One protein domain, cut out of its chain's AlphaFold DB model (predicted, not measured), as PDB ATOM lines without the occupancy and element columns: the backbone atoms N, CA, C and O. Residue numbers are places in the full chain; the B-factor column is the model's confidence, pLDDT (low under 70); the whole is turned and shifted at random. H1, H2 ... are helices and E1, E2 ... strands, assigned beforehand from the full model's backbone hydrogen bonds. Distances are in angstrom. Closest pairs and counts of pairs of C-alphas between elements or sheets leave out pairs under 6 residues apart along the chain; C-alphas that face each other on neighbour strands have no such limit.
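AT A GLANCE: This is residues 6 to 79 of the 82 residues of an uncharacterized protein of Cladophialophora carrionii CBS 160.54 (UniProt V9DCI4). This is a loose, open frame: a small hairpin of two short strands, E1 and E2, is in the middle, H2 packs on it, and H3 runs on the other side of it. H1 and the last printed residues are both at one far end. The printed part has 74 residues, with H1, H2, E1, E2 and H3 in that order, the two strands antiparallel; it is mostly helix by its named elements, which hold 34 of the 74 residues. The radius of gyration of the C-alphas is 14.3 A, and the spans are 44 by 30 by 16 A, only just flat.

HOW THE PARTS SIT: Start at H1, residues 6 to 9, which is apart from H2, residues 17 to 29. Go on to E1, residues 38 to 40; the closest C-alphas of H2 and E1, Ala 20 and Leu 40, are 7.0 A apart. E2, residues 50 to 52, forms a hairpin with E1, antiparallel at 164 degrees, with N 39 and O 51 within hydrogen-bond range at 2.9 A. The closest C-alphas of H2 and E2, Cys 23 and Phe 50, are 6.2 A apart. H3, residues 61 to 71, is apart from H1, H2 and E1. In H2 and H3 every O i to N i+4 pair is within hydrogen-bond range; H1 is too short for one.

IN THESE COORDINATES: Find C-alpha 6 at (242.261, 218.523, 210.030), where H1 begins its 5.1 A. H2 starts at (238.977, 195.435, 207.800) and spans 18.3 A. E1 spans 6.7 A and E2 6.9 A. H3 spans 15.9 A, to C-alpha 71 at (241.218, 214.697, 191.651).

THE WHOLE: The farthest C-alphas, Pro 31 and Ser 77, are 43.9 A apart. The printed part has no cut, and its links are short. Residues 67 to 74, of which 67 to 71 belong to H3, stand free. Look for pLDDT under 70 at residues 55 to 60.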
ATOM      1  N   ALA A   6     243.155 217.720 210.860       87.56
ATOM      2  CA  ALA A   6     242.261 218.523 210.030       87.56
ATOM      3  C   ALA A   6     241.382 217.637 209.138       87.56
ATOM      4  O   ALA A   6     240.194 217.907 208.993       87.56
ATOM      5  N   VAL A   7     241.932 216.539 208.611       85.69
ATOM      6  CA  VAL A   7     241.187 215.550 207.812       85.69
ATOM      7  C   VAL A   7     240.160 214.817 208.677       85.69
ATOM      8  O   VAL A   7     239.002 214.690 208.290       85.69
ATOM      9  N   SER A   8     240.538 214.385 209.884       87.88
ATOM     10  CA  SER A   8     239.582 213.742 210.796       87.88
ATOM     11  C   SER A   8     238.478 214.688 211.284       87.88
ATOM     12  O   SER A   8     237.354 214.250 211.515       87.88
ATOM     13  N   ALA A   9     238.767 215.988 211.420       87.50
ATOM     14  CA  ALA A   9     237.807 216.981 211.900       87.50
ATOM     15  C   ALA A   9     236.623 217.199 210.942       87.50
ATOM     16  O   ALA A   9     235.565 217.639 211.385       87.50
ATOM     17  N   VAL A  10     236.778 216.855 209.659       84.44
ATOM     18  CA  VAL A  10     235.702 216.896 208.652       84.44
ATOM     19  C   VAL A  10     235.005 215.541 208.457       84.44
ATOM     20  O   VAL A  10     234.283 215.344 207.489       84.44
ATOM     21  N   GLY A  11     235.195 214.593 209.384       83.69
ATOM     22  CA  GLY A  11     234.469 213.316 209.391       83.69
ATOM     23  C   GLY A  11     235.027 212.255 208.443       83.69
ATOM     24  O   GLY A  11     234.360 211.256 208.168       83.69
ATOM     25  N   VAL A  12     236.248 212.445 207.938       83.88
ATOM     26  CA  VAL A  12     236.940 211.432 207.137       83.88
ATOM     27  C   VAL A  12     237.528 210.382 208.069       83.88
ATOM     28  O   VAL A  12     238.207 210.695 209.048       83.88
ATOM     29  N   GLU A  13     237.286 209.121 207.736       86.00
ATOM     30  CA  GLU A  13     237.693 207.957 208.518       86.00
ATOM     31  C   GLU A  13     238.478 206.991 207.628       86.00
ATOM     32  O   GLU A  13     238.246 206.912 206.419       86.00
ATOM     33  N   PHE A  14     239.394 206.221 208.222       87.31
ATOM     34  CA  PHE A  14     239.944 205.061 207.524       87.31
ATOM     35  C   PHE A  14     238.864 203.989 207.370       87.31
ATOM     36  O   PHE A  14     238.032 203.806 208.258       87.31
ATOM     37  N   ALA A  15     238.911 203.255 206.260       86.94
ATOM     38  CA  ALA A  15     238.159 202.017 206.140       86.94
ATOM     39  C   ALA A  15     238.698 200.979 207.135       86.94
ATOM     40  O   ALA A  15     239.908 200.890 207.371       86.94
ATOM     41  N   GLU A  16     237.798 200.181 207.693       88.50
ATOM     42  CA  GLU A  16     238.142 199.083 208.586       88.50
ATOM     43  C   GLU A  16     238.227 197.762 207.817       88.50
ATOM     44  O   GLU A  16     237.665 197.596 206.733       88.50
ATOM     45  N   ALA A  17     238.910 196.770 208.396       90.88
ATOM     46  CA  ALA A  17     238.977 195.435 207.800       90.88
ATOM     47  C   ALA A  17     237.581 194.799 207.644       90.88
ATOM     48  O   ALA A  17     237.357 194.023 206.716       90.88
ATOM     49  N   GLU A  18     236.634 195.151 208.520       91.12
ATOM     50  CA  GLU A  18     235.247 194.693 208.430       91.12
ATOM     51  C   GLU A  18     234.538 195.231 207.179       91.12
ATOM     52  O   GLU A  18     233.787 194.487 206.547       91.12
ATOM     53  N   ASP A  19     234.819 196.472 206.764       88.94
ATOM     54  CA  ASP A  19     234.244 197.066 205.550       88.94
ATOM     55  C   ASP A  19     234.655 196.245 204.313       88.94
ATOM     56  O   ASP A  19     233.819 195.843 203.497       88.94
ATOM     57  N   ALA A  20     235.945 195.902 204.228       88.69
ATOM     58  CA  ALA A  20     236.480 195.042 203.176       88.69
ATOM     59  C   ALA A  20     235.939 193.603 203.262       88.69
ATOM     60  O   ALA A  20     235.608 193.000 202.239       88.69
ATOM     61  N   GLY A  21     235.807 193.058 204.473       91.88
ATOM     62  CA  GLY A  21     235.256 191.724 204.707       91.88
ATOM     63  C   GLY A  21     233.802 191.599 204.253       91.88
ATOM     64  O   GLY A  21     233.449 190.635 203.576       91.88
ATOM     65  N   ARG A  22     232.961 192.595 204.551       90.44
ATOM     66  CA  ARG A  22     231.562 192.644 204.093       90.44
ATOM     67  C   ARG A  22     231.468 192.729 202.569       90.44
ATOM     68  O   ARG A  22     230.676 191.997 201.975       90.44
ATOM     69  N   CYS A  23     232.308 193.554 201.940       90.56
ATOM     70  CA  CYS A  23     232.406 193.625 200.480       90.56
ATOM     71  C   CYS A  23     232.791 192.265 199.870       90.56
ATOM     72  O   CYS A  23     232.175 191.823 198.899       90.56
ATOM     73  N   LEU A  24     233.766 191.569 200.464       91.31
ATOM     74  CA  LEU A  24     234.179 190.239 200.021       91.31
ATOM     75  C   LEU A  24     233.046 189.216 200.158       91.31
ATOM     76  O   LEU A  24     232.774 188.480 199.213       91.31
ATOM     77  N   LEU A  25     232.363 189.179 201.306       92.31
ATOM     78  CA  LEU A  25     231.245 188.261 201.533       92.31
ATOM     79  C   LEU A  25     230.113 188.485 200.529       92.31
ATOM     80  O   LEU A  25     229.549 187.508 200.040       92.31
ATOM     81  N   ARG A  26     229.817 189.744 200.177       87.44
ATOM     82  CA  ARG A  26     228.837 190.064 199.131       87.44
ATOM     83  C   ARG A  26     229.227 189.430 197.798       87.44
ATOM     84  O   ARG A  26     228.398 188.740 197.219       87.44
ATOM     85  N   ARG A  27     230.480 189.603 197.362       86.25
ATOM     86  CA  ARG A  27     230.989 189.010 196.113       86.25
ATOM     87  C   ARG A  27     230.929 187.483 196.128       86.25
ATOM     88  O   ARG A  27     230.544 186.878 195.142       86.25
ATOM     89  N   LEU A  28     231.313 186.852 197.235       90.25
ATOM     90  CA  LEU A  28     231.326 185.388 197.333       90.25
ATOM     91  C   LEU A  28     229.921 184.773 197.395       90.25
ATOM     92  O   LEU A  28     229.767 183.592 197.093       90.25
ATOM     93  N   SER A  29     228.920 185.547 197.816       91.75
ATOM     94  CA  SER A  29     227.550 185.062 198.027       91.75
ATOM     95  C   SER A  29     226.615 185.325 196.847       91.75
ATOM     96  O   SER A  29     225.499 184.812 196.852       91.75
ATOM     97  N   ASP A  30     227.030 186.132 195.870       89.12
ATOM     98  CA  ASP A  30     226.202 186.525 194.733       89.12
ATOM     99  C   ASP A  30     226.917 186.199 193.412       89.12
ATOM    100  O   ASP A  30     227.922 186.832 193.089       89.12
ATOM    101  N   PRO A  31     226.459 185.193 192.648       86.50
ATOM    102  CA  PRO A  31     227.098 184.825 191.391       86.50
ATOM    103  C   PRO A  31     226.886 185.858 190.275       86.50
ATOM    104  O   PRO A  31     227.660 185.837 189.315       86.50
ATOM    105  N   GLU A  32     225.894 186.748 190.398       87.81
ATOM    106  CA  GLU A  32     225.568 187.757 189.379       87.81
ATOM    107  C   GLU A  32     226.620 188.869 189.301       87.81
ATOM    108  O   GLU A  32     226.709 189.542 188.287       87.81
ATOM    109  N   VAL A  33     227.454 189.043 190.334       86.44
ATOM    110  CA  VAL A  33     228.473 190.114 190.384       86.44
ATOM    111  C   VAL A  33     229.874 189.646 189.973       86.44
ATOM    112  O   VAL A  33     230.891 190.292 190.257       86.44
ATOM    113  N   ASN A  34     229.972 188.471 189.349       85.81
ATOM    114  CA  ASN A  34     231.244 187.951 188.863       85.81
ATOM    115  C   ASN A  34     231.793 188.825 187.731       85.81
ATOM    116  O   ASN A  34     231.121 189.086 186.744       85.81
ATOM    117  N   GLY A  35     233.057 189.234 187.858       80.50
ATOM    118  CA  GLY A  35     233.700 190.143 186.904       80.50
ATOM    119  C   GLY A  35     233.481 191.626 187.209       80.50
ATOM    120  O   GLY A  35     234.173 192.458 186.626       80.50
ATOM    121  N   HIS A  36     232.614 191.966 188.167       86.69
ATOM    122  CA  HIS A  36     232.370 193.354 188.541       86.69
ATOM    123  C   HIS A  36     233.518 193.930 189.379       86.69
ATOM    124  O   HIS A  36     234.151 193.254 190.203       86.69
ATOM    125  N   SER A  37     233.746 195.230 189.207       84.50
ATOM    126  CA  SER A  37     234.629 196.007 190.073       84.50
ATOM    127  C   SER A  37     233.845 196.567 191.250       84.50
ATOM    128  O   SER A  37     232.774 197.130 191.082       84.50
ATOM    129  N   PHE A  38     234.407 196.451 192.450       87.50
ATOM    130  CA  PHE A  38     233.809 197.000 193.664       87.50
ATOM    131  C   PHE A  38     234.711 198.085 194.232       87.50
ATOM    132  O   PHE A  38     235.925 197.893 194.334       87.50
ATOM    133  N   PHE A  39     234.112 199.195 194.647       87.19
ATOM    134  CA  PHE A  39     234.813 200.303 195.280       87.19
ATOM    135  C   PHE A  39     234.480 200.352 196.769       87.19
ATOM    136  O   PHE A  39     233.312 200.451 197.143       87.19
ATOM    137  N   LEU A  40     235.508 200.300 197.622       89.75
ATOM    138  CA  LEU A  40     235.358 200.615 199.042       89.75
ATOM    139  C   LEU A  40     235.169 202.123 199.176       89.75
ATOM    140  O   LEU A  40     236.062 202.905 198.857       89.75
ATOM    141  N   ALA A  41     233.989 202.511 199.632       87.12
ATOM    142  CA  ALA A  41     233.514 203.877 199.561       87.12
ATOM    143  C   ALA A  41     233.438 204.513 200.950       87.12
ATOM    144  O   ALA A  41     233.117 203.867 201.952       87.12
ATOM    145  N   ALA A  42     233.674 205.824 200.998       83.56
ATOM    146  CA  ALA A  42     233.368 206.617 202.179       83.56
ATOM    147  C   ALA A  42     231.868 206.521 202.521       83.56
ATOM    148  O   ALA A  42     231.026 206.365 201.633       83.56
ATOM    149  N   ARG A  43     231.520 206.688 203.809       80.50
ATOM    150  CA  ARG A  43     230.118 206.621 204.284       80.50
ATOM    151  C   ARG A  43     229.189 207.553 203.514       80.50
ATOM    152  O   ARG A  43     228.030 207.205 203.322       80.50
ATOM    153  N   LYS A  44     229.702 208.714 203.087       80.38
ATOM    154  CA  LYS A  44     228.923 209.720 202.355       80.38
ATOM    155  C   LYS A  44     228.380 209.208 201.017       80.38
ATOM    156  O   LYS A  44     227.325 209.660 200.600       80.38
ATOM    157  N   TRP A  45     229.060 208.248 200.387       83.12
ATOM    158  CA  TRP A  45     228.655 207.694 199.093       83.12
ATOM    159  C   TRP A  45     227.969 206.332 199.207       83.12
ATOM    160  O   TRP A  45     227.133 206.001 198.374       83.12
ATOM    161  N   ALA A  46     228.291 205.533 200.230       85.12
ATOM    162  CA  ALA A  46     227.636 204.248 200.451       85.12
ATOM    163  C   ALA A  46     227.495 203.925 201.942       85.12
ATOM    164  O   ALA A  46     228.484 203.743 202.658       85.12
ATOM    165  N   ALA A  47     226.252 203.738 202.393       77.44
ATOM    166  CA  ALA A  47     225.954 203.333 203.768       77.44
ATOM    167  C   ALA A  47     226.602 201.982 204.132       77.44
ATOM    168  O   ALA A  47     227.094 201.802 205.245       77.44
ATOM    169  N   CYS A  48     226.662 201.055 203.168       78.38
ATOM    170  CA  CYS A  48     227.286 199.739 203.315       78.38
ATOM    171  C   CYS A  48     228.811 199.748 203.131       78.38
ATOM    172  O   CYS A  48     229.413 198.680 203.189       78.38
ATOM    173  N   ARG A  49     229.435 200.926 202.944       84.12
ATOM    174  CA  ARG A  49     230.900 201.124 202.848       84.12
ATOM    175  C   ARG A  49     231.567 200.550 201.606       84.12
ATOM    176  O   ARG A  49     232.785 200.616 201.464       84.12
ATOM    177  N   PHE A  50     230.776 200.030 200.683       89.50
ATOM    178  CA  PHE A  50     231.222 199.650 199.360       89.50
ATOM    179  C   PHE A  50     230.086 199.836 198.360       89.50
ATOM    180  O   PHE A  50     228.911 199.829 198.735       89.50
ATOM    181  N   MET A  51     230.453 199.991 197.096       88.19
ATOM    182  CA  MET A  51     229.536 200.022 195.965       88.19
ATOM    183  C   MET A  51     229.993 199.014 194.915       88.19
ATOM    184  O   MET A  51     231.196 198.865 194.677       88.19
ATOM    185  N   ASP A  52     229.027 198.306 194.336       87.44
ATOM    186  CA  ASP A  52     229.241 197.630 193.062       87.44
ATOM    187  C   ASP A  52     229.274 198.711 191.992       87.44
ATOM    188  O   ASP A  52     228.389 199.569 191.964       87.44
ATOM    189  N   LEU A  53     230.332 198.727 191.193       81.81
ATOM    190  CA  LEU A  53     230.422 199.679 190.108       81.81
ATOM    191  C   LEU A  53     229.602 199.156 188.925       81.81
ATOM    192  O   LEU A  53     228.806 199.920 188.402       81.81
ATOM    193  N   ASP A  54     229.730 197.881 188.543       76.81
ATOM    194  CA  ASP A  54     229.026 197.318 187.371       76.81
ATOM    195  C   ASP A  54     229.028 198.264 186.136       76.81
ATOM    196  O   ASP A  54     228.023 198.486 185.462       76.81
ATOM    197  N   LEU A  55     230.158 198.948 185.896       64.56
ATOM    198  CA  LEU A  55     230.241 200.053 184.931       64.56
ATOM    199  C   LEU A  55     230.821 199.576 183.603       64.56
ATOM    200  O   LEU A  55     232.004 199.790 183.340       64.56
ATOM    201  N   ASP A  56     229.972 199.010 182.747       59.47
ATOM    202  CA  ASP A  56     230.259 198.958 181.306       59.47
ATOM    203  C   ASP A  56     229.895 200.282 180.597       59.47
ATOM    204  O   ASP A  56     230.459 200.579 179.551       59.47
ATOM    205  N   ASP A  57     229.045 201.140 181.185       55.12
ATOM    206  CA  ASP A  57     228.709 202.470 180.645       55.12
ATOM    207  C   ASP A  57     228.360 203.477 181.765       55.12
ATOM    208  O   ASP A  57     227.291 203.416 182.378       55.12
ATOM    209  N   TYR A  58     229.236 204.458 182.014       57.84
ATOM    210  CA  TYR A  58     229.038 205.532 183.001       57.84
ATOM    211  C   TYR A  58     227.901 206.485 182.577       57.84
ATOM    212  O   TYR A  58     228.132 207.493 181.911       57.84
ATOM    213  N   LYS A  59     226.657 206.167 182.951       60.75
ATOM    214  CA  LYS A  59     225.487 207.066 182.823       60.75
ATOM    215  C   LYS A  59     225.004 207.624 184.167       60.75
ATOM    216  O   LYS A  59     224.164 208.520 184.178       60.75
ATOM    217  N   ASP A  60     225.513 207.095 185.278       69.44
ATOM    218  CA  ASP A  60     225.181 207.541 186.634       69.44
ATOM    219  C   ASP A  60     226.025 208.780 187.018       69.44
ATOM    220  O   ASP A  60     227.241 208.773 186.795       69.44
ATOM    221  N   PRO A  61     225.424 209.851 187.576       77.38
ATOM    222  CA  PRO A  61     226.159 211.027 188.044       77.38
ATOM    223  C   PRO A  61     227.068 210.776 189.262       77.38
ATOM    224  O   PRO A  61     228.038 211.511 189.445       77.38
ATOM    225  N   LEU A  62     226.804 209.765 190.098       82.12
ATOM    226  CA  LEU A  62     227.562 209.534 191.335       82.12
ATOM    227  C   LEU A  62     229.031 209.129 191.079       82.12
ATOM    228  O   LEU A  62     229.919 209.727 191.686       82.12
ATOM    229  N   PRO A  63     229.355 208.178 190.177       81.94
ATOM    230  CA  PRO A  63     230.745 207.897 189.817       81.94
ATOM    231  C   PRO A  63     231.505 209.119 189.283       81.94
ATOM    232  O   PRO A  63     232.703 209.247 189.540       81.94
ATOM    233  N   GLN A  64     230.821 210.025 188.575       81.00
ATOM    234  CA  GLN A  64     231.424 211.265 188.090       81.00
ATOM    235  C   GLN A  64     231.753 212.217 189.250       81.00
ATOM    236  O   GLN A  64     232.874 212.714 189.321       81.00
ATOM    237  N   GLU A  65     230.833 212.399 190.205       84.38
ATOM    238  CA  GLU A  65     231.096 213.150 191.443       84.38
ATOM    239  C   GLU A  65     232.303 212.571 192.199       84.38
ATOM    240  O   GLU A  65     233.200 213.313 192.598       84.38
ATOM    241  N   ILE A  66     232.369 211.242 192.353       84.81
ATOM    242  CA  ILE A  66     233.476 210.557 193.039       84.81
ATOM    243  C   ILE A  66     234.809 210.841 192.340       84.81
ATOM    244  O   ILE A  66     235.795 211.146 193.012       84.81
ATOM    245  N   GLN A  67     234.859 210.747 191.008       82.12
ATOM    246  CA  GLN A  67     236.072 211.032 190.240       82.12
ATOM    247  C   GLN A  67     236.503 212.493 190.387       82.12
ATOM    248  O   GLN A  67     237.679 212.758 190.643       82.12
ATOM    249  N   GLU A  68     235.562 213.431 190.269       84.00
ATOM    250  CA  GLU A  68     235.824 214.858 190.458       84.00
ATOM    251  C   GLU A  68     236.350 215.145 191.869       84.00
ATOM    252  O   GLU A  68     237.320 215.887 192.028       84.00
ATOM    253  N   ASP A  69     235.773 214.524 192.897       81.25
ATOM    254  CA  ASP A  69     236.232 214.649 194.279       81.25
ATOM    255  C   ASP A  69     237.628 214.050 194.506       81.25
ATOM    256  O   ASP A  69     238.416 214.621 195.262       81.25
ATOM    257  N   GLN A  70     237.972 212.942 193.842       79.44
ATOM    258  CA  GLN A  70     239.279 212.287 193.978       79.44
ATOM    259  C   GLN A  70     240.438 213.083 193.361       79.44
ATOM    260  O   GLN A  70     241.574 212.949 193.819       79.44
ATOM    261  N   ILE A  71     240.179 213.905 192.339       83.75
ATOM    262  CA  ILE A  71     241.218 214.697 191.651       83.75
ATOM    263  C   ILE A  71     241.367 216.124 192.196       83.75
ATOM    264  O   ILE A  71     242.304 216.830 191.814       83.75
ATOM    265  N   LYS A  72     240.470 216.576 193.084       79.44
ATOM    266  CA  LYS A  72     240.557 217.910 193.694       79.44
ATOM    267  C   LYS A  72     241.816 218.011 194.560       79.44
ATOM    268  O   LYS A  72     241.911 217.436 195.639       79.44
ATOM    269  N   ALA A  73     242.780 218.812 194.114       72.19
ATOM    270  CA  ALA A  73     243.941 219.196 194.910       72.19
ATOM    271  C   ALA A  73     243.641 220.512 195.644       72.19
ATOM    272  O   ALA A  73     243.887 221.597 195.122       72.19
ATOM    273  N   SER A  74     243.069 220.427 196.845       78.88
ATOM    274  CA  SER A  74     242.760 221.597 197.679       78.88
ATOM    275  C   SER A  74     242.951 221.249 199.160       78.88
ATOM    276  O   SER A  74     242.768 220.097 199.531       78.88
ATOM    277  N   PRO A  75     243.362 222.165 200.049       81.50
ATOM    278  CA  PRO A  75     243.440 221.844 201.473       81.50
ATOM    279  C   PRO A  75     242.042 221.630 202.076       81.50
ATOM    280  O   PRO A  75     241.054 222.188 201.599       81.50
ATOM    281  N   VAL A  76     241.960 220.897 203.193       81.50
ATOM    282  CA  VAL A  76     240.696 220.687 203.936       81.50
ATOM    283  C   VAL A  76     240.032 222.018 204.313       81.50
ATOM    284  O   VAL A  76     238.819 222.169 204.214       81.50
ATOM    285  N   SER A  77     240.832 223.033 204.658       80.06
ATOM    286  CA  SER A  77     240.350 224.383 204.982       80.06
ATOM    287  C   SER A  77     239.620 225.087 203.832       80.06
ATOM    288  O   SER A  77     238.931 226.072 204.071       80.06
ATOM    289  N   ALA A  78     239.787 224.618 202.596       80.81
ATOM    290  CA  ALA A  78     239.116 225.132 201.406       80.81
ATOM    291  C   ALA A  78     237.918 224.261 200.976       80.81
ATOM    292  O   ALA A  78     237.441 224.392 199.852       80.81
ATOM    293  N   GLY A  79     237.438 223.370 201.852       74.00
ATOM    294  CA  GLY A  79     236.278 222.517 201.589       74.00
ATOM    295  C   GLY A  79     236.600 221.231 200.833       74.00
ATOM    296  O   GLY A  79     235.685 220.576 200.343       74.00
TER     297      GLY A  79